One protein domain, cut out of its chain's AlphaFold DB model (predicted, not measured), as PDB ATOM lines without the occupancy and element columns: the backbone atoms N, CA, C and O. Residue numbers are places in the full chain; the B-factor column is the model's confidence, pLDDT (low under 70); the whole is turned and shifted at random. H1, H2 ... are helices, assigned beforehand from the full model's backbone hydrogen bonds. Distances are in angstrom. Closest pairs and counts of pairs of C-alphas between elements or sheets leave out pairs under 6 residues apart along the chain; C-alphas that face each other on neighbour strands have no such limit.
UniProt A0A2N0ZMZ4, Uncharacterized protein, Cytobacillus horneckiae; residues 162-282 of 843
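What this domain is: This is residues 162 to 282 of the 843 residues of an uncharacterized protein of Cytobacillus horneckiae (UniProt A0A2N0ZMZ4). Look first for a narrow V made of two long helices, H4 and H2, which meet near one end of the model, where the chain turns through the tiny helix H3; from there they spread apart, and residues 260 to 282 of H4 stick out as a free arm. At the far end of H2, the shorter H1 folds back on it as a helical hairpin. The printed part has 121 residues with four named helices, in the order H1, H2, H3, H4, and no named strand; the class is all helix. The whole is extended, with a radius of gyration of the C-alphas of 24.1 A, and flat, spanning 75 by 43 by 17 A.

How they stand to each other: Begin with H4, residues 237 to 282, the longest helix. With residues 240 to 252 alone it touches H2, residues 184 to 228, which touches it with residues 215 to 226 alone; the closest C-alphas are those of Ile 222 and Ala 244, 6.3 A apart. The two run opposite ways at a shallow tilt of 34.7 degrees, only just short of steep. H2 is the hub, touching three helices. Look next at its residues 187 to 199, which alone touch H1, residues 162 to 175; the closest C-alphas are those of His 169 and Val 191, 5.6 A apart. H1 and H2 form a helical hairpin, running opposite ways at a steep tilt of 41 degrees. H3, residues 230 to 233, and H2 touch only at the corner by their link, with the C-alphas of Leu 226 and Leu 232 closest at 5.6 A. H3 and H4 are close but not clearly touching, their closest C-alphas, those of Leu 232 and Lys 240, being 6.9 A apart. H1 is apart from H3 and H4. In H1, H2 and H4 every O i to N i+4 pair is within hydrogen-bond range; H3 is too short for such a pair.

Where its parts are: Find C-alpha 237 at (-13.816, -41.681, -15.436); from there H4 runs 67.7 A to C-alpha 282 at (-5.341, 24.104, -29.208). H2 starts from C-alpha 184 at (7.728, 9.511, -52.136) and covers 65.3 A to C-alpha 228. H1 measures 19.7 A from C-alpha 162 to C-alpha 175, and H3 5.0 A from C-alpha 230 to C-alpha 233.

The domain as a whole: The two C-alphas farthest apart are those of Asp 181 and Asn 234, at 75.1 A. Residues 260 to 282, which belong to H4, stand free; the body without them spans 75 by 22 by 20 A. The links H2 to H3 and H3 to H4 are tight, the link H1 to H2 is short, and none is long. The printed part has no cut. Its mean pLDDT is 80.0, and no printed residue is under 70.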
ATOM      1  N   ALA A 162       7.381  -3.189 -35.706       76.62
ATOM      2  CA  ALA A 162       6.930  -2.152 -36.636       76.62
ATOM      3  C   ALA A 162       8.082  -1.497 -37.393       76.62
ATOM      4  O   ALA A 162       7.937  -1.224 -38.584       76.62
ATOM      5  N   LYS A 163       9.221  -1.284 -36.731       82.25
ATOM      6  CA  LYS A 163      10.431  -0.762 -37.366       82.25
ATOM      7  C   LYS A 163      10.995  -1.761 -38.383       82.25
ATOM      8  O   LYS A 163      11.175  -1.400 -39.542       82.25
ATOM      9  N   GLU A 164      11.134  -3.026 -37.989       84.88
ATOM     10  CA  GLU A 164      11.602  -4.117 -38.854       84.88
ATOM     11  C   GLU A 164      10.703  -4.295 -40.093       84.88
ATOM     12  O   GLU A 164      11.185  -4.321 -41.227       84.88
ATOM     13  N   LEU A 165       9.378  -4.343 -39.903       84.44
ATOM     14  CA  LEU A 165       8.417  -4.454 -41.005       84.44
ATOM     15  C   LEU A 165       8.455  -3.225 -41.918       84.44
ATOM     16  O   LEU A 165       8.342  -3.366 -43.136       84.44
ATOM     17  N   ARG A 166       8.633  -2.019 -41.364       85.81
ATOM     18  CA  ARG A 166       8.742  -0.794 -42.165       85.81
ATOM     19  C   ARG A 166       9.990  -0.827 -43.035       85.81
ATOM     20  O   ARG A 166       9.894  -0.509 -44.216       85.81
ATOM     21  N   GLU A 167      11.124  -1.270 -42.509       85.69
ATOM     22  CA  GLU A 167      12.363  -1.422 -43.279       85.69
ATOM     23  C   GLU A 167      12.242  -2.501 -44.367       85.69
ATOM     24  O   GLU A 167      12.610  -2.253 -45.519       85.69
ATOM     25  N   GLN A 168      11.653  -3.660 -44.054       85.88
ATOM     26  CA  GLN A 168      11.417  -4.737 -45.024       85.88
ATOM     27  C   GLN A 168      10.480  -4.304 -46.159       85.88
ATOM     28  O   GLN A 168      10.786  -4.523 -47.335       85.88
ATOM     29  N   HIS A 169       9.358  -3.658 -45.832       86.31
ATOM     30  CA  HIS A 169       8.396  -3.182 -46.830       86.31
ATOM     31  C   HIS A 169       8.931  -2.004 -47.634       86.31
ATOM     32  O   HIS A 169       8.681  -1.937 -48.833       86.31
ATOM     33  N   THR A 170       9.735  -1.123 -47.032       85.00
ATOM     34  CA  THR A 170      10.413  -0.039 -47.759       85.00
ATOM     35  C   THR A 170      11.418  -0.601 -48.764       85.00
ATOM     36  O   THR A 170      11.432  -0.170 -49.916       85.00
ATOM     37  N   LYS A 171      12.214  -1.612 -48.380       87.06
ATOM     38  CA  LYS A 171      13.131  -2.308 -49.298       87.06
ATOM     39  C   LYS A 171      12.370  -2.988 -50.440       87.06
ATOM     40  O   LYS A 171      12.695  -2.747 -51.599       87.06
ATOM     41  N   LYS A 172      11.307  -3.745 -50.138       86.69
ATOM     42  CA  LYS A 172      10.467  -4.413 -51.151       86.69
ATOM     43  C   LYS A 172       9.789  -3.428 -52.105       86.69
ATOM     44  O   LYS A 172       9.836  -3.624 -53.313       86.69
ATOM     45  N   ILE A 173       9.203  -2.349 -51.584       84.19
ATOM     46  CA  ILE A 173       8.515  -1.335 -52.394       84.19
ATOM     47  C   ILE A 173       9.506  -0.537 -53.241       84.19
ATOM     48  O   ILE A 173       9.155  -0.166 -54.350       84.19
ATOM     49  N   ASN A 174      10.738  -0.301 -52.787       81.75
ATOM     50  CA  ASN A 174      11.753   0.382 -53.599       81.75
ATOM     51  C   ASN A 174      12.394  -0.524 -54.663       81.75
ATOM     52  O   ASN A 174      12.853  -0.024 -55.689       81.75
ATOM     53  N   GLN A 175      12.427  -1.837 -54.425       84.12
ATOM     54  CA  GLN A 175      12.946  -2.829 -55.370       84.12
ATOM     55  C   GLN A 175      11.906  -3.267 -56.412       84.12
ATOM     56  O   GLN A 175      12.292  -3.755 -57.472       84.12
ATOM     57  N   ASP A 176      10.608  -3.060 -56.161       82.50
ATOM     58  CA  ASP A 176       9.554  -3.379 -57.126       82.50
ATOM     59  C   ASP A 176       9.615  -2.426 -58.342       82.50
ATOM     60  O   ASP A 176       9.408  -1.215 -58.217       82.50
ATOM     61  N   PRO A 177       9.867  -2.927 -59.565       74.81
ATOM     62  CA  PRO A 177       9.914  -2.085 -60.756       74.81
ATOM     63  C   PRO A 177       8.583  -1.374 -61.058       74.81
ATOM     64  O   PRO A 177       8.595  -0.371 -61.770       74.81
ATOM     65  N   ARG A 178       7.448  -1.844 -60.518       76.94
ATOM     66  CA  ARG A 178       6.109  -1.265 -60.740       76.94
ATOM     67  C   ARG A 178       5.840  -0.000 -59.929       76.94
ATOM     68  O   ARG A 178       4.920   0.742 -60.264       76.94
ATOM     69  N   THR A 179       6.613   0.254 -58.880       77.25
ATOM     70  CA  THR A 179       6.439   1.411 -57.988       77.25
ATOM     71  C   THR A 179       7.420   2.537 -58.314       77.25
ATOM     72  O   THR A 179       7.340   3.590 -57.688       77.25
ATOM     73  N   LYS A 180       8.335   2.372 -59.287       77.69
ATOM     74  CA  LYS A 180       9.404   3.345 -59.593       77.69
ATOM     75  C   LYS A 180       8.888   4.771 -59.809       77.69
ATOM     76  O   LYS A 180       9.481   5.689 -59.244       77.69
ATOM     77  N   ASP A 181       7.758   4.915 -60.499       76.44
ATOM     78  CA  ASP A 181       7.137   6.204 -60.837       76.44
ATOM     79  C   ASP A 181       6.262   6.803 -59.720       76.44
ATOM     80  O   ASP A 181       5.796   7.933 -59.854       76.44
ATOM     81  N   LEU A 182       6.025   6.072 -58.624       75.69
ATOM     82  CA  LEU A 182       5.257   6.593 -57.495       75.69
ATOM     83  C   LEU A 182       6.048   7.675 -56.762       75.69
ATOM     84  O   LEU A 182       7.260   7.555 -56.531       75.69
ATOM     85  N   THR A 183       5.330   8.712 -56.344       81.88
ATOM     86  CA  THR A 183       5.886   9.767 -55.500       81.88
ATOM     87  C   THR A 183       6.336   9.197 -54.153       81.88
ATOM     88  O   THR A 183       5.866   8.149 -53.697       81.88
ATOM     89  N   LYS A 184       7.251   9.901 -53.474       79.31
ATOM     90  CA  LYS A 184       7.728   9.511 -52.136       79.31
ATOM     91  C   LYS A 184       6.563   9.304 -51.155       79.31
ATOM     92  O   LYS A 184       6.572   8.337 -50.401       79.31
ATOM     93  N   PHE A 185       5.541  10.156 -51.241       74.81
ATOM     94  CA  PHE A 185       4.334  10.080 -50.418       74.81
ATOM     95  C   PHE A 185       3.497   8.822 -50.701       74.81
ATOM     96  O   PHE A 185       3.083   8.133 -49.774       74.81
ATOM     97  N   GLU A 186       3.286   8.471 -51.971       73.81
ATOM     98  CA  GLU A 186       2.528   7.268 -52.349       73.81
ATOM     99  C   GLU A 186       3.251   5.977 -51.944       73.81
ATOM    100  O   GLU A 186       2.617   5.046 -51.442       73.81
ATOM    101  N   LYS A 187       4.581   5.928 -52.101       80.62
ATOM    102  CA  LYS A 187       5.404   4.800 -51.631       80.62
ATOM    103  C   LYS A 187       5.312   4.643 -50.118       80.62
ATOM    104  O   LYS A 187       5.098   3.539 -49.629       80.62
ATOM    105  N   GLU A 188       5.421   5.744 -49.381       81.62
ATOM    106  CA  GLU A 188       5.307   5.742 -47.923       81.62
ATOM    107  C   GLU A 188       3.909   5.319 -47.448       81.62
ATOM    108  O   GLU A 188       3.780   4.548 -46.497       81.62
ATOM    109  N   HIS A 189       2.855   5.736 -48.150       80.94
ATOM    110  CA  HIS A 189       1.495   5.291 -47.864       80.94
ATOM    111  C   HIS A 189       1.321   3.774 -48.064       80.94
ATOM    112  O   HIS A 189       0.731   3.111 -47.207       80.94
ATOM    113  N   LEU A 190       1.881   3.198 -49.136       80.50
ATOM    114  CA  LEU A 190       1.864   1.747 -49.369       80.50
ATOM    115  C   LEU A 190       2.647   0.976 -48.297       80.50
ATOM    116  O   LEU A 190       2.157  -0.039 -47.799       80.50
ATOM    117  N   VAL A 191       3.818   1.484 -47.894       85.06
ATOM    118  CA  VAL A 191       4.592   0.927 -46.771       85.06
ATOM    119  C   VAL A 191       3.741   0.929 -45.500       85.06
ATOM    120  O   VAL A 191       3.614  -0.100 -44.843       85.06
ATOM    121  N   ASN A 192       3.098   2.052 -45.170       77.50
ATOM    122  CA  ASN A 192       2.287   2.175 -43.959       77.50
ATOM    123  C   ASN A 192       1.059   1.246 -43.968       77.50
ATOM    124  O   ASN A 192       0.714   0.681 -42.928       77.50
ATOM    125  N   GLN A 193       0.419   1.033 -45.123       80.56
ATOM    126  CA  GLN A 193      -0.673   0.060 -45.253       80.56
ATOM    127  C   GLN A 193      -0.199  -1.382 -45.040       80.56
ATOM    128  O   GLN A 193      -0.847  -2.134 -44.305       80.56
ATOM    129  N   ALA A 194       0.933  -1.760 -45.641       80.12
ATOM    130  CA  ALA A 194       1.509  -3.095 -45.494       80.12
ATOM    131  C   ALA A 194       1.938  -3.368 -44.043       80.12
ATOM    132  O   ALA A 194       1.543  -4.376 -43.458       80.12
ATOM    133  N   VAL A 195       2.631  -2.410 -43.417       81.38
ATOM    134  CA  VAL A 195       3.018  -2.473 -41.998       81.38
ATOM    135  C   VAL A 195       1.789  -2.614 -41.101       81.38
ATOM    136  O   VAL A 195       1.792  -3.448 -40.200       81.38
ATOM    137  N   LYS A 196       0.708  -1.861 -41.351       77.75
ATOM    138  CA  LYS A 196      -0.531  -1.947 -40.558       77.75
ATOM    139  C   LYS A 196      -1.185  -3.329 -40.644       77.75
ATOM    140  O   LYS A 196      -1.649  -3.837 -39.623       77.75
ATOM    141  N   LYS A 197      -1.216  -3.937 -41.835       78.31
ATOM    142  CA  LYS A 197      -1.775  -5.279 -42.053       78.31
ATOM    143  C   LYS A 197      -0.955  -6.350 -41.329       78.31
ATOM    144  O   LYS A 197      -1.521  -7.153 -40.589       78.31
ATOM    145  N   ASP A 198       0.365  -6.312 -41.474       77.25
ATOM    146  CA  ASP A 198       1.252  -7.325 -40.895       77.25
ATOM    147  C   ASP A 198       1.411  -7.173 -39.377       77.25
ATOM    148  O   ASP A 198       1.466  -8.178 -38.669       77.25
ATOM    149  N   LEU A 199       1.357  -5.946 -38.840       76.88
ATOM    150  CA  LEU A 199       1.218  -5.744 -37.393       76.88
ATOM    151  C   LEU A 199      -0.111  -6.273 -36.855       76.88
ATOM    152  O   LEU A 199      -0.161  -6.749 -35.722       76.88
ATOM    153  N   GLY A 200      -1.192  -6.152 -37.631       71.31
ATOM    154  CA  GLY A 200      -2.488  -6.732 -37.284       71.31
ATOM    155  C   GLY A 200      -2.387  -8.248 -37.125       71.31
ATOM    156  O   GLY A 200      -2.818  -8.785 -36.107       71.31
ATOM    157  N   ASN A 201      -1.727  -8.907 -38.079       74.25
ATOM    158  CA  ASN A 201      -1.469 -10.343 -38.025       74.25
ATOM    159  C   ASN A 201      -0.571 -10.718 -36.841       74.25
ATOM    160  O   ASN A 201      -0.934 -11.612 -36.094       74.25
ATOM    161  N   PHE A 202       0.533  -9.999 -36.606       73.75
ATOM    162  CA  PHE A 202       1.446 -10.249 -35.482       73.75
ATOM    163  C   PHE A 202       0.767 -10.153 -34.108       73.75
ATOM    164  O   PHE A 202       1.011 -10.987 -33.236       73.75
ATOM    165  N   ASN A 203      -0.105  -9.158 -33.908       70.31
ATOM    166  CA  ASN A 203      -0.851  -9.031 -32.654       70.31
ATOM    167  C   ASN A 203      -1.836 -10.189 -32.471       70.31
ATOM    168  O   ASN A 203      -1.937 -10.711 -31.368       70.31
ATOM    169  N   LYS A 204      -2.498 -10.621 -33.552       71.62
ATOM    170  CA  LYS A 204      -3.397 -11.777 -33.525       71.62
ATOM    171  C   LYS A 204      -2.644 -13.062 -33.172       71.62
ATOM    172  O   LYS A 204      -3.096 -13.802 -32.311       71.62
ATOM    173  N   THR A 205      -1.457 -13.279 -33.743       72.19
ATOM    174  CA  THR A 205      -0.627 -14.444 -33.400       72.19
ATOM    175  C   THR A 205      -0.178 -14.420 -31.939       72.19
ATOM    176  O   THR A 205      -0.216 -15.458 -31.296       72.19
ATOM    177  N   LYS A 206       0.206 -13.254 -31.394       71.62
ATOM    178  CA  LYS A 206       0.567 -13.114 -29.967       71.62
ATOM    179  C   LYS A 206      -0.619 -13.330 -29.022       71.62
ATOM    180  O   LYS A 206      -0.445 -13.818 -27.909       71.62
ATOM    181  N   GLU A 207      -1.812 -12.922 -29.434       70.00
ATOM    182  CA  GLU A 207      -3.044 -13.147 -28.678       70.00
ATOM    183  C   GLU A 207      -3.427 -14.635 -28.686       70.00
ATOM    184  O   GLU A 207      -3.748 -15.199 -27.640       70.00
ATOM    185  N   ASP A 208      -3.297 -15.292 -29.841       72.19
ATOM    186  CA  ASP A 208      -3.537 -16.727 -29.990       72.19
ATOM    187  C   ASP A 208      -2.531 -17.563 -29.173       72.19
ATOM    188  O   ASP A 208      -2.954 -18.491 -28.481       72.19
ATOM    189  N   THR A 209      -1.238 -17.203 -29.152       74.88
ATOM    190  CA  THR A 209      -0.227 -17.911 -28.337       74.88
ATOM    191  C   THR A 209      -0.464 -17.739 -26.839       74.88
ATOM    192  O   THR A 209      -0.464 -18.729 -26.114       74.88
ATOM    193  N   ARG A 210      -0.765 -16.524 -26.359       75.81
ATOM    194  CA  ARG A 210      -1.090 -16.284 -24.935       75.81
ATOM    195  C   ARG A 210      -2.321 -17.057 -24.481       75.81
ATOM    196  O   ARG A 210      -2.370 -17.590 -23.374       75.81
ATOM    197  N   LYS A 211      -3.333 -17.130 -25.344       77.81
ATOM    198  CA  LYS A 211      -4.553 -17.894 -25.091       77.81
ATOM    199  C   LYS A 211      -4.280 -19.397 -25.038       77.81
ATOM    200  O   LYS A 211      -4.904 -20.104 -24.246       77.81
ATOM    201  N   GLU A 212      -3.367 -19.890 -25.869       78.00
ATOM    202  CA  GLU A 212      -2.933 -21.286 -25.872       78.00
ATOM    203  C   GLU A 212      -2.078 -21.627 -24.640       78.00
ATOM    204  O   GLU A 212      -2.312 -22.652 -23.999       78.00
ATOM    205  N   GLU A 213      -1.176 -20.735 -24.228       80.12
ATOM    206  CA  GLU A 213      -0.406 -20.835 -22.982       80.12
ATOM    207  C   GLU A 213      -1.317 -20.874 -21.750       80.12
ATOM    208  O   GLU A 213      -1.205 -21.795 -20.938       80.12
ATOM    209  N   PHE A 214      -2.282 -19.951 -21.652       82.56
ATOM    210  CA  PHE A 214      -3.266 -19.929 -20.567       82.56
ATOM    211  C   PHE A 214      -4.100 -21.217 -20.528       82.56
ATOM    212  O   PHE A 214      -4.299 -21.810 -19.466       82.56
ATOM    213  N   LYS A 215      -4.544 -21.707 -21.694       81.62
ATOM    214  CA  LYS A 215      -5.262 -22.984 -21.802       81.62
ATOM    215  C   LYS A 215      -4.400 -24.146 -21.298       81.62
ATOM    216  O   LYS A 215      -4.890 -24.983 -20.544       81.62
ATOM    217  N   ASN A 216      -3.127 -24.194 -21.680       80.81
ATOM    218  CA  ASN A 216      -2.199 -25.249 -21.268       80.81
ATOM    219  C   ASN A 216      -1.860 -25.184 -19.772       80.81
ATOM    220  O   ASN A 216      -1.705 -26.229 -19.139       80.81
ATOM    221  N   GLN A 217      -1.775 -23.985 -19.197       84.50
ATOM    222  CA  GLN A 217      -1.625 -23.785 -17.757       84.50
ATOM    223  C   GLN A 217      -2.865 -24.283 -17.005       84.50
ATOM    224  O   GLN A 217      -2.745 -25.106 -16.099       84.50
ATOM    225  N   LYS A 218      -4.070 -23.905 -17.449       85.62
ATOM    226  CA  LYS A 218      -5.320 -24.367 -16.829       85.62
ATOM    227  C   LYS A 218      -5.533 -25.870 -16.958       85.62
ATOM    228  O   LYS A 218      -6.003 -26.495 -16.019       85.62
ATOM    229  N   ILE A 219      -5.124 -26.485 -18.068       82.81
ATOM    230  CA  ILE A 219      -5.135 -27.950 -18.202       82.81
ATOM    231  C   ILE A 219      -4.216 -28.607 -17.159       82.81
ATOM    232  O   ILE A 219      -4.584 -29.647 -16.614       82.81
ATOM    233  N   ARG A 220      -3.044 -28.028 -16.861       85.44
ATOM    234  CA  ARG A 220      -2.148 -28.538 -15.807       85.44
ATOM    235  C   ARG A 220      -2.776 -28.405 -14.420       85.44
ATOM    236  O   ARG A 220      -2.771 -29.379 -13.677       85.44
ATOM    237  N   GLU A 221      -3.380 -27.259 -14.117       85.62
ATOM    238  CA  GLU A 221      -4.083 -27.030 -12.847       85.62
ATOM    239  C   GLU A 221      -5.276 -27.979 -12.662       85.62
ATOM    240  O   GLU A 221      -5.427 -28.580 -11.605       85.62
ATOM    241  N   ILE A 222      -6.093 -28.182 -13.699       85.56
ATOM    242  CA  ILE A 222      -7.232 -29.113 -13.665       85.56
ATOM    243  C   ILE A 222      -6.747 -30.552 -13.464       85.56
ATOM    244  O   ILE A 222      -7.308 -31.284 -12.653       85.56
ATOM    245  N   LYS A 223      -5.674 -30.963 -14.157       84.44
ATOM    246  CA  LYS A 223      -5.057 -32.286 -13.962       84.44
ATOM    247  C   LYS A 223      -4.518 -32.473 -12.547       84.44
ATOM    248  O   LYS A 223      -4.596 -33.581 -12.033       84.44
ATOM    249  N   HIS A 224      -3.965 -31.423 -11.947       86.25
ATOM    250  CA  HIS A 224      -3.515 -31.450 -10.563       86.25
ATOM    251  C   HIS A 224      -4.705 -31.593  -9.607       86.25
ATOM    252  O   HIS A 224      -4.721 -32.524  -8.814       86.25
ATOM    253  N   LYS A 225      -5.751 -30.766  -9.752       83.75
ATOM    254  CA  LYS A 225      -6.970 -30.836  -8.923       83.75
ATOM    255  C   LYS A 225      -7.638 -32.212  -8.961       83.75
ATOM    256  O   LYS A 225      -7.961 -32.756  -7.917       83.75
ATOM    257  N   LEU A 226      -7.751 -32.825 -10.140       82.81
ATOM    258  CA  LEU A 226      -8.282 -34.188 -10.281       82.81
ATOM    259  C   LEU A 226      -7.441 -35.264  -9.573       82.81
ATOM    260  O   LEU A 226      -7.943 -36.358  -9.330       82.81
ATOM    261  N   LYS A 227      -6.160 -34.984  -9.302       82.62
ATOM    262  CA  LYS A 227      -5.246 -35.887  -8.598       82.62
ATOM    263  C   LYS A 227      -5.172 -35.621  -7.103       82.62
ATOM    264  O   LYS A 227      -4.747 -36.519  -6.397       82.62
ATOM    265  N   THR A 228      -5.524 -34.431  -6.630       82.56
ATOM    266  CA  THR A 228      -5.316 -34.043  -5.227       82.56
ATOM    267  C   THR A 228      -6.608 -33.849  -4.446       82.56
ATOM    268  O   THR A 228      -6.559 -33.849  -3.226       82.56
ATOM    269  N   ASP A 229      -7.742 -33.661  -5.120       83.19
ATOM    270  CA  ASP A 229      -9.029 -33.399  -4.476       83.19
ATOM    271  C   ASP A 229      -9.806 -34.715  -4.242       83.19
ATOM    272  O   ASP A 229     -10.227 -35.346  -5.222       83.19
ATOM    273  N   PRO A 230     -10.011 -35.152  -2.981       77.81
ATOM    274  CA  PRO A 230     -10.657 -36.428  -2.658       77.81
ATOM    275  C   PRO A 230     -12.077 -36.543  -3.225       77.81
ATOM    276  O   PRO A 230     -12.480 -37.609  -3.695       77.81
ATOM    277  N   ALA A 231     -12.819 -35.431  -3.270       78.06
ATOM    278  CA  ALA A 231     -14.176 -35.397  -3.815       78.06
ATOM    279  C   ALA A 231     -14.197 -35.662  -5.330       78.06
ATOM    280  O   ALA A 231     -15.140 -36.248  -5.860       78.06
ATOM    281  N   LEU A 232     -13.131 -35.270  -6.036       77.69
ATOM    282  CA  LEU A 232     -12.987 -35.491  -7.475       77.69
ATOM    283  C   LEU A 232     -12.322 -36.831  -7.804       77.69
ATOM    284  O   LEU A 232     -12.512 -37.343  -8.909       77.69
ATOM    285  N   GLN A 233     -11.564 -37.418  -6.875       78.69
ATOM    286  CA  GLN A 233     -10.949 -38.736  -7.043       78.69
ATOM    287  C   GLN A 233     -11.979 -39.872  -7.051       78.69
ATOM    288  O   GLN A 233     -11.787 -40.837  -7.791       78.69
ATOM    289  N   ASN A 234     -13.095 -39.724  -6.334       77.50
ATOM    290  CA  ASN A 234     -14.152 -40.741  -6.260       77.50
ATOM    291  C   ASN A 234     -15.126 -40.717  -7.453       77.50
ATOM    292  O   ASN A 234     -15.976 -41.592  -7.586       77.50
ATOM    293  N   LEU A 235     -14.992 -39.742  -8.359       79.62
ATOM    294  CA  LEU A 235     -15.812 -39.650  -9.566       79.62
ATOM    295  C   LEU A 235     -15.450 -40.728 -10.600       79.62
ATOM    296  O   LEU A 235     -14.273 -41.074 -10.792       79.62
ATOM    297  N   SER A 236     -16.460 -41.181 -11.352       81.12
ATOM    298  CA  SER A 236     -16.257 -42.069 -12.496       81.12
ATOM    299  C   SER A 236     -15.357 -41.407 -13.550       81.12
ATOM    300  O   SER A 236     -15.248 -40.178 -13.650       81.12
ATOM    301  N   ALA A 237     -14.695 -42.208 -14.389       76.56
ATOM    302  CA  ALA A 237     -13.816 -41.681 -15.436       76.56
ATOM    303  C   ALA A 237     -14.548 -40.753 -16.430       76.56
ATOM    304  O   ALA A 237     -13.929 -39.846 -16.999       76.56
ATOM    305  N   ASN A 238     -15.854 -40.958 -16.629       79.38
ATOM    306  CA  ASN A 238     -16.683 -40.108 -17.479       79.38
ATOM    307  C   ASN A 238     -17.027 -38.785 -16.786       79.38
ATOM    308  O   ASN A 238     -16.909 -37.728 -17.413       79.38
ATOM    309  N   ASP A 239     -17.315 -38.814 -15.485       79.50
ATOM    310  CA  ASP A 239     -17.640 -37.612 -14.711       79.50
ATOM    311  C   ASP A 239     -16.416 -36.717 -14.497       79.50
ATOM    312  O   ASP A 239     -16.501 -35.499 -14.663       79.50
ATOM    313  N   LYS A 240     -15.228 -37.303 -14.281       80.62
ATOM    314  CA  LYS A 240     -13.949 -36.562 -14.248       80.62
ATOM    315  C   LYS A 240     -13.683 -35.818 -15.558       80.62
ATOM    316  O   LYS A 240     -13.244 -34.666 -15.550       80.62
ATOM    317  N   LYS A 241     -13.959 -36.457 -16.703       82.56
ATOM    318  CA  LYS A 241     -13.816 -35.836 -18.032       82.56
ATOM    319  C   LYS A 241     -14.842 -34.724 -18.249       82.56
ATOM    320  O   LYS A 241     -14.480 -33.670 -18.778       82.56
ATOM    321  N   ALA A 242     -16.094 -34.943 -17.849       83.69
ATOM    322  CA  ALA A 242     -17.157 -33.948 -17.955       83.69
ATOM    323  C   ALA A 242     -16.854 -32.710 -17.096       83.69
ATOM    324  O   ALA A 242     -16.916 -31.582 -17.596       83.69
ATOM    325  N   TRP A 243     -16.422 -32.916 -15.849       88.62
ATOM    326  CA  TRP A 243     -16.019 -31.853 -14.932       88.62
ATOM    327  C   TRP A 243     -14.818 -31.058 -15.463       88.62
ATOM    328  O   TRP A 243     -14.895 -29.836 -15.586       88.62
ATOM    329  N   ALA A 244     -13.752 -31.738 -15.906       84.81
ATOM    330  CA  ALA A 244     -12.568 -31.089 -16.477       84.81
ATOM    331  C   ALA A 244     -12.894 -30.226 -17.705       84.81
ATOM    332  O   ALA A 244     -12.333 -29.143 -17.892       84.81
ATOM    333  N   LYS A 245     -13.812 -30.702 -18.557       86.06
ATOM    334  CA  LYS A 245     -14.271 -29.968 -19.739       86.06
ATOM    335  C   LYS A 245     -15.068 -28.723 -19.344       86.06
ATOM    336  O   LYS A 245     -14.825 -27.661 -19.920       86.06
ATOM    337  N   LYS A 246     -15.968 -28.839 -18.361       88.44
ATOM    338  CA  LYS A 246     -16.763 -27.719 -17.833       88.44
ATOM    339  C   LYS A 246     -15.861 -26.655 -17.198       88.44
ATOM    340  O   LYS A 246     -15.968 -25.486 -17.551       88.44
ATOM    341  N   GLU A 247     -14.906 -27.063 -16.368       89.06
ATOM    342  CA  GLU A 247     -13.986 -26.156 -15.670       89.06
ATOM    343  C   GLU A 247     -13.043 -25.410 -16.630       89.06
ATOM    344  O   GLU A 247     -12.844 -24.192 -16.526       89.06
ATOM    345  N   LEU A 248     -12.510 -26.113 -17.639       87.94
ATOM    346  CA  LEU A 248     -11.702 -25.491 -18.687       87.94
ATOM    347  C   LEU A 248     -12.528 -24.491 -19.503       87.94
ATOM    348  O   LEU A 248     -12.041 -23.410 -19.837       87.94
ATOM    349  N   GLN A 249     -13.779 -24.830 -19.824       87.69
ATOM    350  CA  GLN A 249     -14.671 -23.954 -20.576       87.69
ATOM    351  C   GLN A 249     -14.990 -22.672 -19.795       87.69
ATOM    352  O   GLN A 249     -14.833 -21.586 -20.357       87.69
ATOM    353  N   THR A 250     -15.326 -22.783 -18.505       85.81
ATOM    354  CA  THR A 250     -15.575 -21.640 -17.609       85.81
ATOM    355  C   THR A 250     -14.345 -20.731 -17.497       85.81
ATOM    356  O   THR A 250     -14.436 -19.509 -17.670       85.81
ATOM    357  N   SER A 251     -13.161 -21.321 -17.314       85.56
ATOM    358  CA  SER A 251     -11.895 -20.578 -17.247       85.56
ATOM    359  C   SER A 251     -11.591 -19.822 -18.549       85.56
ATOM    360  O   SER A 251     -11.193 -18.656 -18.523       85.56
ATOM    361  N   MET A 252     -11.835 -20.445 -19.708       87.56
ATOM    362  CA  MET A 252     -11.630 -19.813 -21.017       87.56
ATOM    363  C   MET A 252     -12.643 -18.699 -21.310       87.56
ATOM    364  O   MET A 252     -12.296 -17.717 -21.972       87.56
ATOM    365  N   THR A 253     -13.888 -18.822 -20.838       83.62
ATOM    366  CA  THR A 253     -14.876 -17.738 -20.950       83.62
ATOM    367  C   THR A 253     -14.502 -16.535 -20.090       83.62
ATOM    368  O   THR A 253     -14.625 -15.404 -20.560       83.62
ATOM    369  N   ASN A 254     -13.965 -16.757 -18.887       86.50
ATOM    370  CA  ASN A 254     -13.519 -15.679 -18.003       86.50
ATOM    371  C   ASN A 254     -12.294 -14.949 -18.565       86.50
ATOM    372  O   ASN A 254     -12.285 -13.719 -18.607       86.50
ATOM    373  N   TYR A 255     -11.319 -15.684 -19.108       83.50
ATOM    374  CA  TYR A 255     -10.159 -15.096 -19.786       83.50
ATOM    375  C   TYR A 255     -10.565 -14.169 -20.944       83.50
ATOM    376  O   TYR A 255     -10.093 -13.037 -21.040       83.50
ATOM    377  N   LYS A 256     -11.511 -14.602 -21.794       80.06
ATOM    378  CA  LYS A 256     -12.031 -13.765 -22.892       80.06
ATOM    379  C   LYS A 256     -12.714 -12.488 -22.393       80.06
ATOM    380  O   LYS A 256     -12.546 -11.440 -23.013       80.06
ATOM    381  N   LYS A 257     -13.482 -12.563 -21.298       83.50
ATOM    382  CA  LYS A 257     -14.129 -11.383 -20.694       83.50
ATOM    383  C   LYS A 257     -13.088 -10.380 -20.179       83.50
ATOM    384  O   LYS A 257     -13.208  -9.192 -20.463       83.50
ATOM    385  N   GLN A 258     -12.040 -10.859 -19.506       83.50
ATOM    386  CA  GLN A 258     -10.959 -10.014 -18.982       83.50
ATOM    387  C   GLN A 258     -10.130  -9.347 -20.092       83.50
ATOM    388  O   GLN A 258      -9.847  -8.152 -20.010       83.50
ATOM    389  N   GLU A 259      -9.782 -10.066 -21.163       77.69
ATOM    390  CA  GLU A 259      -9.093  -9.474 -22.325       77.69
ATOM    391  C   GLU A 259      -9.974  -8.437 -23.046       77.69
ATOM    392  O   GLU A 259      -9.493  -7.367 -23.429       77.69
ATOM    393  N   GLY A 260     -11.285  -8.692 -23.147       76.06
ATOM    394  CA  GLY A 260     -12.253  -7.716 -23.652       76.06
ATOM    395  C   GLY A 260     -12.255  -6.413 -22.844       76.06
ATOM    396  O   GLY A 260     -12.167  -5.332 -23.425       76.06
ATOM    397  N   GLN A 261     -12.275  -6.504 -21.511       80.75
ATOM    398  CA  GLN A 261     -12.211  -5.342 -20.616       80.75
ATOM    399  C   GLN A 261     -10.873  -4.593 -20.723       80.75
ATOM    400  O   GLN A 261     -10.859  -3.370 -20.857       80.75
ATOM    401  N   ARG A 262      -9.739  -5.307 -20.762       77.00
ATOM    402  CA  ARG A 262      -8.407  -4.702 -20.963       77.00
ATOM    403  C   ARG A 262      -8.314  -3.933 -22.280       77.00
ATOM    404  O   ARG A 262      -7.768  -2.830 -22.317       77.00
ATOM    405  N   ALA A 263      -8.873  -4.476 -23.361       73.44
ATOM    406  CA  ALA A 263      -8.886  -3.813 -24.661       73.44
ATOM    407  C   ALA A 263      -9.715  -2.516 -24.659       73.44
ATOM    408  O   ALA A 263      -9.337  -1.556 -25.338       73.44
ATOM    409  N   VAL A 264     -10.818  -2.471 -23.904       76.94
ATOM    410  CA  VAL A 264     -11.636  -1.260 -23.716       76.94
ATOM    411  C   VAL A 264     -10.859  -0.202 -22.931       76.94
ATOM    412  O   VAL A 264     -10.704   0.909 -23.433       76.94
ATOM    413  N   ILE A 265     -10.247  -0.565 -21.798       76.94
ATOM    414  CA  ILE A 265      -9.441   0.356 -20.973       76.94
ATOM    415  C   ILE A 265      -8.285   0.963 -21.783       76.94
ATOM    416  O   ILE A 265      -8.071   2.173 -21.770       76.94
ATOM    417  N   ILE A 266      -7.565   0.149 -22.564       73.12
ATOM    418  CA  ILE A 266      -6.465   0.632 -23.416       73.12
ATOM    419  C   ILE A 266      -6.976   1.589 -24.505       73.12
ATOM    420  O   ILE A 266      -6.278   2.539 -24.874       73.12
ATOM    421  N   LYS A 267      -8.171   1.348 -25.063       75.44
ATOM    422  CA  LYS A 267      -8.786   2.263 -26.040       75.44
ATOM    423  C   LYS A 267      -9.178   3.585 -25.385       75.44
ATOM    424  O   LYS A 267      -8.873   4.629 -25.954       75.44
ATOM    425  N   GLU A 268      -9.784   3.551 -24.204       79.81
ATOM    426  CA  GLU A 268     -10.152   4.753 -23.453       79.81
ATOM    427  C   GLU A 268      -8.931   5.577 -23.040       79.81
ATOM    428  O   GLU A 268      -8.917   6.786 -23.252       79.81
ATOM    429  N   GLN A 269      -7.867   4.941 -22.540       77.19
ATOM    430  CA  GLN A 269      -6.614   5.625 -22.201       77.19
ATOM    431  C   GLN A 269      -5.982   6.313 -23.420       77.19
ATOM    432  O   GLN A 269      -5.519   7.446 -23.318       77.19
ATOM    433  N   LYS A 270      -6.008   5.669 -24.598       75.19
ATOM    434  CA  LYS A 270      -5.525   6.272 -25.855       75.19
ATOM    435  C   LYS A 270      -6.393   7.426 -26.339       75.19
ATOM    436  O   LYS A 270      -5.872   8.380 -26.909       75.19
ATOM    437  N   LEU A 271      -7.707   7.325 -26.154       74.31
ATOM    438  CA  LEU A 271      -8.617   8.419 -26.472       74.31
ATOM    439  C   LEU A 271      -8.355   9.608 -25.546       74.31
ATOM    440  O   LEU A 271      -8.175  10.711 -26.049       74.31
ATOM    441  N   LYS A 272      -8.236   9.380 -24.231       78.25
ATOM    442  CA  LYS A 272      -7.912  10.422 -23.245       78.25
ATOM    443  C   LYS A 272      -6.590  11.123 -23.568       78.25
ATOM    444  O   LYS A 272      -6.578  12.346 -23.666       78.25
ATOM    445  N   SER A 273      -5.517  10.375 -23.837       73.69
ATOM    446  CA  SER A 273      -4.218  10.973 -24.176       73.69
ATOM    447  C   SER A 273      -4.242  11.754 -25.494       73.69
ATOM    448  O   SER A 273      -3.701  12.854 -25.567       73.69
ATOM    449  N   SER A 274      -4.937  11.252 -26.522       72.69
ATOM    450  CA  SER A 274      -5.121  11.985 -27.782       72.69
ATOM    451  C   SER A 274      -5.935  13.270 -27.601       72.69
ATOM    452  O   SER A 274      -5.704  14.249 -28.314       72.69
ATOM    453  N   LEU A 275      -6.904  13.272 -26.686       78.56
ATOM    454  CA  LEU A 275      -7.768  14.417 -26.406       78.56
ATOM    455  C   LEU A 275      -7.007  15.483 -25.605       78.56
ATOM    456  O   LEU A 275      -7.094  16.664 -25.933       78.56
ATOM    457  N   GLU A 276      -6.186  15.077 -24.633       80.06
ATOM    458  CA  GLU A 276      -5.256  15.975 -23.935       80.06
ATOM    459  C   GLU A 276      -4.221  16.591 -24.876       80.06
ATOM    460  O   GLU A 276      -3.999  17.801 -24.836       80.06
ATOM    461  N   GLU A 277      -3.618  15.800 -25.765       74.88
ATOM    462  CA  GLU A 277      -2.662  16.318 -26.743       74.88
ATOM    463  C   GLU A 277      -3.334  17.315 -27.702       74.88
ATOM    464  O   GLU A 277      -2.768  18.360 -28.026       74.88
ATOM    465  N   SER A 278      -4.582  17.049 -28.101       72.50
ATOM    466  CA  SER A 278      -5.383  17.993 -28.884       72.50
ATOM    467  C   SER A 278      -5.679  19.285 -28.117       72.50
ATOM    468  O   SER A 278      -5.565  20.364 -28.699       72.50
ATOM    469  N   LYS A 279      -6.020  19.205 -26.823       78.31
ATOM    470  CA  LYS A 279      -6.235  20.383 -25.961       78.31
ATOM    471  C   LYS A 279      -4.958  21.211 -25.815       78.31
ATOM    472  O   LYS A 279      -5.009  22.421 -26.009       78.31
ATOM    473  N   LYS A 280      -3.807  20.568 -25.581       80.12
ATOM    474  CA  LYS A 280      -2.494  21.237 -25.531       80.12
ATOM    475  C   LYS A 280      -2.171  21.946 -26.848       80.12
ATOM    476  O   LYS A 280      -1.799  23.113 -26.844       80.12
ATOM    477  N   ARG A 281      -2.386  21.289 -27.994       73.31
ATOM    478  CA  ARG A 281      -2.191  21.916 -29.317       73.31
ATOM    479  C   ARG A 281      -3.141  23.090 -29.559       73.31
ATOM    480  O   ARG A 281      -2.738  24.063 -30.186       73.31
ATOM    481  N   ALA A 282      -4.388  23.003 -29.100       72.44
ATOM    482  CA  ALA A 282      -5.341  24.104 -29.208       72.44
ATOM    483  C   ALA A 282      -4.911  25.310 -28.355       72.44
ATOM    484  O   ALA A 282      -4.916  26.425 -28.867       72.44
TER     485      ALA A 282